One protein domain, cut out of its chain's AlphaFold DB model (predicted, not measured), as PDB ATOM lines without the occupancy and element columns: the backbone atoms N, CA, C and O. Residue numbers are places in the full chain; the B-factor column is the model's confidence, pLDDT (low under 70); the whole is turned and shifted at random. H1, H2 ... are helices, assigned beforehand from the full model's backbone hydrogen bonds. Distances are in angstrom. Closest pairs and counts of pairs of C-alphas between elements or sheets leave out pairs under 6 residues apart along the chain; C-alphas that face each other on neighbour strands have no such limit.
ATOM      1  N   ALA A   2     -52.892 -27.634 -35.416       44.50
ATOM      2  CA  ALA A   2     -54.105 -27.836 -36.213       44.50
ATOM      3  C   ALA A   2     -54.374 -26.605 -37.100       44.50
ATOM      4  O   ALA A   2     -55.053 -25.658 -36.703       44.50
ATOM      5  N   ARG A   3     -53.799 -26.606 -38.310       50.94
ATOM      6  CA  ARG A   3     -53.902 -25.507 -39.281       50.94
ATOM      7  C   ARG A   3     -55.369 -25.268 -39.646       50.94
ATOM      8  O   ARG A   3     -55.720 -24.166 -40.042       50.94
ATOM      9  N   THR A   4     -56.205 -26.283 -39.434       54.41
ATOM     10  CA  THR A   4     -57.646 -26.302 -39.661       54.41
ATOM     11  C   THR A   4     -58.432 -25.391 -38.713       54.41
ATOM     12  O   THR A   4     -59.392 -24.779 -39.163       54.41
ATOM     13  N   TYR A   5     -58.034 -25.253 -37.436       61.53
ATOM     14  CA  TYR A   5     -58.883 -24.598 -36.422       61.53
ATOM     15  C   TYR A   5     -58.268 -23.376 -35.734       61.53
ATOM     16  O   TYR A   5     -58.999 -22.648 -35.076       61.53
ATOM     17  N   LYS A   6     -56.960 -23.109 -35.890       77.56
ATOM     18  CA  LYS A   6     -56.262 -21.967 -35.247       77.56
ATOM     19  C   LYS A   6     -56.450 -21.885 -33.715       77.56
ATOM     20  O   LYS A   6     -56.334 -20.809 -33.139       77.56
ATOM     21  N   ILE A   7     -56.716 -23.017 -33.067       87.62
ATOM     22  CA  ILE A   7     -56.901 -23.147 -31.615       87.62
ATOM     23  C   ILE A   7     -55.763 -24.013 -31.062       87.62
ATOM     24  O   ILE A   7     -55.315 -24.950 -31.735       87.62
ATOM     25  N   ARG A   8     -55.269 -23.690 -29.861       88.25
ATOM     26  CA  ARG A   8     -54.210 -24.461 -29.198       88.25
ATOM     27  C   ARG A   8     -54.746 -25.803 -28.667       88.25
ATOM     28  O   ARG A   8     -55.882 -25.845 -28.197       88.25
ATOM     29  N   PRO A   9     -53.962 -26.895 -28.715       92.81
ATOM     30  CA  PRO A   9     -54.343 -28.189 -28.138       92.81
ATOM     31  C   PRO A   9     -54.875 -28.107 -26.698       92.81
ATOM     32  O   PRO A   9     -55.913 -28.693 -26.392       92.81
ATOM     33  N   SER A  10     -54.222 -27.328 -25.839       94.31
ATOM     34  CA  SER A  10     -54.633 -27.084 -24.452       94.31
ATOM     35  C   SER A  10     -56.030 -26.471 -24.334       94.31
ATOM     36  O   SER A  10     -56.804 -26.856 -23.459       94.31
ATOM     37  N   GLN A  11     -56.399 -25.574 -25.255       93.00
ATOM     38  CA  GLN A  11     -57.717 -24.936 -25.299       93.00
ATOM     39  C   GLN A  11     -58.814 -25.918 -25.719       93.00
ATOM     40  O   GLN A  11     -59.928 -25.841 -25.206       93.00
ATOM     41  N   ILE A  12     -58.504 -26.856 -26.622       92.69
ATOM     42  CA  ILE A  12     -59.438 -27.916 -27.035       92.69
ATOM     43  C   ILE A  12     -59.767 -28.814 -25.839       92.69
ATOM     44  O   ILE A  12     -60.927 -29.163 -25.629       92.69
ATOM     45  N   LEU A  13     -58.755 -29.147 -25.037       93.56
ATOM     46  CA  LEU A  13     -58.905 -29.958 -23.829       93.56
ATOM     47  C   LEU A  13     -59.343 -29.159 -22.596       93.56
ATOM     48  O   LEU A  13     -59.611 -29.758 -21.559       93.56
ATOM     49  N   ARG A  14     -59.446 -27.827 -22.710       95.19
ATOM     50  CA  ARG A  14     -59.781 -26.907 -21.612       95.19
ATOM     51  C   ARG A  14     -58.895 -27.126 -20.379       95.19
ATOM     52  O   ARG A  14     -59.392 -27.172 -19.259       95.19
ATOM     53  N   ILE A  15     -57.587 -27.274 -20.589       96.38
ATOM     54  CA  ILE A  15     -56.613 -27.358 -19.493       96.38
ATOM     55  C   ILE A  15     -56.536 -25.979 -18.830       96.38
ATOM     56  O   ILE A  15     -56.116 -25.016 -19.466       96.38
ATOM     57  N   GLU A  16     -56.983 -25.881 -17.578       96.38
ATOM     58  CA  GLU A  16     -57.079 -24.605 -16.850       96.38
ATOM     59  C   GLU A  16     -55.754 -24.168 -16.218       96.38
ATOM     60  O   GLU A  16     -55.522 -22.978 -16.036       96.38
ATOM     61  N   ASN A  17     -54.877 -25.116 -15.881       97.56
ATOM     62  CA  ASN A  17     -53.556 -24.793 -15.360       97.56
ATOM     63  C   ASN A  17     -52.659 -24.277 -16.491       97.56
ATOM     64  O   ASN A  17     -52.312 -25.030 -17.401       97.56
ATOM     65  N   ASP A  18     -52.240 -23.016 -16.388       95.81
ATOM     66  CA  ASP A  18     -51.406 -22.341 -17.383       95.81
ATOM     67  C   ASP A  18     -50.082 -23.067 -17.664       95.81
ATOM     68  O   ASP A  18     -49.640 -23.132 -18.814       95.81
ATOM     69  N   TYR A  19     -49.447 -23.636 -16.632       96.75
ATOM     70  CA  TYR A  19     -48.181 -24.353 -16.792       96.75
ATOM     71  C   TYR A  19     -48.373 -25.660 -17.567       96.75
ATOM     72  O   TYR A  19     -47.635 -25.940 -18.515       96.75
ATOM     73  N   ASP A  20     -49.397 -26.432 -17.204       97.12
ATOM     74  CA  ASP A  20     -49.709 -27.700 -17.864       97.12
ATOM     75  C   ASP A  20     -50.173 -27.460 -19.306       97.12
ATOM     76  O   ASP A  20     -49.749 -28.164 -20.223       97.12
ATOM     77  N   ALA A  21     -50.990 -26.424 -19.522       96.31
ATOM     78  CA  ALA A  21     -51.450 -25.998 -20.838       96.31
ATOM     79  C   ALA A  21     -50.272 -25.635 -21.753       96.31
ATOM     80  O   ALA A  21     -50.205 -26.111 -22.888       96.31
ATOM     81  N   PHE A  22     -49.318 -24.848 -21.244       95.19
ATOM     82  CA  PHE A  22     -48.100 -24.494 -21.968       95.19
ATOM     83  C   PHE A  22     -47.268 -25.730 -22.328       95.19
ATOM     84  O   PHE A  22     -46.927 -25.927 -23.496       95.19
ATOM     85  N   CYS A  23     -46.979 -26.595 -21.349       96.50
ATOM     86  CA  CYS A  23     -46.173 -27.794 -21.576       96.50
ATOM     87  C   CYS A  23     -46.827 -28.733 -22.597       96.50
ATOM     88  O   CYS A  23     -46.148 -29.304 -23.452       96.50
ATOM     89  N   PHE A  24     -48.152 -28.876 -22.530       95.56
ATOM     90  CA  PHE A  24     -48.913 -29.707 -23.452       95.56
ATOM     91  C   PHE A  24     -48.883 -29.168 -24.887       95.56
ATOM     92  O   PHE A  24     -48.682 -29.937 -25.832       95.56
ATOM     93  N   ASP A  25     -49.045 -27.855 -25.058       93.56
ATOM     94  CA  ASP A  25     -48.990 -27.211 -26.370       93.56
ATOM     95  C   ASP A  25     -47.610 -27.369 -27.029       93.56
ATOM     96  O   ASP A  25     -47.536 -27.727 -28.210       93.56
ATOM     97  N   GLU A  26     -46.531 -27.172 -26.267       93.69
ATOM     98  CA  GLU A  26     -45.150 -27.351 -26.735       93.69
ATOM     99  C   GLU A  26     -44.849 -28.811 -27.095       93.69
ATOM    100  O   GLU A  26     -44.301 -29.088 -28.165       93.69
ATOM    101  N   ALA A  27     -45.270 -29.771 -26.266       94.25
ATOM    102  CA  ALA A  27     -45.108 -31.195 -26.560       94.25
ATOM    103  C   ALA A  27     -45.827 -31.588 -27.861       94.25
ATOM    104  O   ALA A  27     -45.258 -32.259 -28.727       94.25
ATOM    105  N   CYS A  28     -47.066 -31.117 -28.039       91.75
ATOM    106  CA  CYS A  28     -47.835 -31.328 -29.262       91.75
ATOM    107  C   CYS A  28     -47.157 -30.692 -30.486       91.75
ATOM    108  O   CYS A  28     -47.177 -31.267 -31.579       91.75
ATOM    109  N   PHE A  29     -46.568 -29.503 -30.326       89.75
ATOM    110  CA  PHE A  29     -45.824 -28.838 -31.391       89.75
ATOM    111  C   PHE A  29     -44.570 -29.624 -31.786       89.75
ATOM    112  O   PHE A  29     -44.363 -29.864 -32.976       89.75
ATOM    113  N   TYR A  30     -43.791 -30.082 -30.804       90.06
ATOM    114  CA  TYR A  30     -42.586 -30.879 -31.020       90.06
ATOM    115  C   TYR A  30     -42.882 -32.182 -31.772       90.06
ATOM    116  O   TYR A  30     -42.279 -32.442 -32.812       90.06
ATOM    117  N   ILE A  31     -43.870 -32.960 -31.315       89.00
ATOM    118  CA  ILE A  31     -44.270 -34.216 -31.973       89.00
ATOM    119  C   ILE A  31     -44.651 -33.960 -33.435       89.00
ATOM    120  O   ILE A  31     -44.231 -34.684 -34.334       89.00
ATOM    121  N   LEU A  32     -45.423 -32.904 -33.692       86.50
ATOM    122  CA  LEU A  32     -45.841 -32.557 -35.046       86.50
ATOM    123  C   LEU A  32     -44.665 -32.100 -35.920       86.50
ATOM    124  O   LEU A  32     -44.655 -32.404 -37.108       86.50
ATOM    125  N   SER A  33     -43.680 -31.403 -35.351       87.88
ATOM    126  CA  SER A  33     -42.440 -31.043 -36.046       87.88
ATOM    127  C   SER A  33     -41.658 -32.286 -36.476       87.88
ATOM    128  O   SER A  33     -41.302 -32.407 -37.645       87.88
ATOM    129  N   GLU A  34     -41.450 -33.237 -35.563       87.12
ATOM    130  CA  GLU A  34     -40.734 -34.491 -35.844       87.12
ATOM    131  C   GLU A  34     -41.428 -35.334 -36.924       87.12
ATOM    132  O   GLU A  34     -40.765 -35.940 -37.766       87.12
ATOM    133  N   LEU A  35     -42.765 -35.342 -36.946       85.81
ATOM    134  CA  LEU A  35     -43.553 -36.070 -37.947       85.81
ATOM    135  C   LEU A  35     -43.513 -35.443 -39.351       85.81
ATOM    136  O   LEU A  35     -43.822 -36.132 -40.321       85.81
ATOM    137  N   LEU A  36     -43.160 -34.160 -39.475       84.88
ATOM    138  CA  LEU A  36     -43.104 -33.439 -40.754       84.88
ATOM    139  C   LEU A  36     -41.722 -33.473 -41.427       84.88
ATOM    140  O   LEU A  36     -41.576 -32.960 -42.537       84.88
ATOM    141  N   VAL A  37     -40.708 -34.056 -40.782       87.50
ATOM    142  CA  VAL A  37     -39.368 -34.253 -41.363       87.50
ATOM    143  C   VAL A  37     -39.447 -35.232 -42.549       87.50
ATOM    144  O   VAL A  37     -40.265 -36.141 -42.523       87.50
ATOM    145  N   GLU A  38     -38.594 -35.099 -43.579       76.69
ATOM    146  CA  GLU A  38     -38.621 -35.948 -44.800       76.69
ATOM    147  C   GLU A  38     -38.595 -37.464 -44.526       76.69
ATOM    148  O   GLU A  38     -39.121 -38.255 -45.310       76.69
ATOM    149  N   LYS A  39     -37.965 -37.880 -43.422       79.31
ATOM    150  CA  LYS A  39     -37.908 -39.268 -42.945       79.31
ATOM    151  C   LYS A  39     -38.227 -39.290 -41.450       79.31
ATOM    152  O   LYS A  39     -37.303 -39.392 -40.638       79.31
ATOM    153  N   PRO A  40     -39.503 -39.139 -41.073       80.44
ATOM    154  CA  PRO A  40     -39.874 -39.047 -39.675       80.44
ATOM    155  C   PRO A  40     -39.635 -40.399 -39.003       80.44
ATOM    156  O   PRO A  40     -39.801 -41.460 -39.614       80.44
ATOM    157  N   ARG A  41     -39.250 -40.384 -37.726       78.38
ATOM    158  CA  ARG A  41     -39.252 -41.617 -36.934       78.38
ATOM    159  C   ARG A  41     -40.700 -42.055 -36.763       78.38
ATOM    160  O   ARG A  41     -41.491 -41.332 -36.164       78.38
ATOM    161  N   THR A  42     -41.043 -43.233 -37.274       78.88
ATOM    162  CA  THR A  42     -42.384 -43.788 -37.093       78.88
ATOM    163  C   THR A  42     -42.614 -44.048 -35.605       78.88
ATOM    164  O   THR A  42     -41.820 -44.779 -34.997       78.88
ATOM    165  N   PRO A  43     -43.658 -43.468 -34.990       80.56
ATOM    166  CA  PRO A  43     -43.980 -43.772 -33.607       80.56
ATOM    167  C   PRO A  43     -44.287 -45.266 -33.470       80.56
ATOM    168  O   PRO A  43     -45.026 -45.835 -34.276       80.56
TER     169      PRO A  43
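Overview. This is residues 2 to 43 of the 70 residues of an uncharacterized protein of Clostridium ljungdahlii (UniProt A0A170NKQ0). One long helix, H2, makes most of the length of this domain, and the single short turn of helix H1 packs on part of it, joined by a tight link that folds back. Residues 2 to 8 lead into H1, and residues 36 to 43 make a hook past the end of H2. The printed part has 42 residues with two named helices, H1 then H2, and no named strand; its class is all helix. It is loose, with a radius of gyration of the C-alphas of 11.9 A, and elongated, spanning 35 by 21 by 12 A.

Along the chain. Find C-alpha 18 at (-51.406, -22.341, -17.383); from there H2, residues 18 to 35, runs 25.9 A to C-alpha 35 at (-43.553, -36.070, -37.947). Then look back to C-alpha 9 at (-54.343, -28.189, -28.138), where H1, residues 9 to 12, begins.

Arrangement. H2 touches H1 with residues 21 to 28 alone; the closest C-alphas, of Ser 10 and Ala 21, are 4.9 A apart. In H2 every O i to N i+4 pair is within hydrogen-bond range; H1 is too short for such a pair.

Size, cuts and confidence. The farthest C-alphas, of Glu 16 and Lys 39, are 35.5 A apart. The printed part has no cut, and residues 2 to 5 have pLDDT under 70.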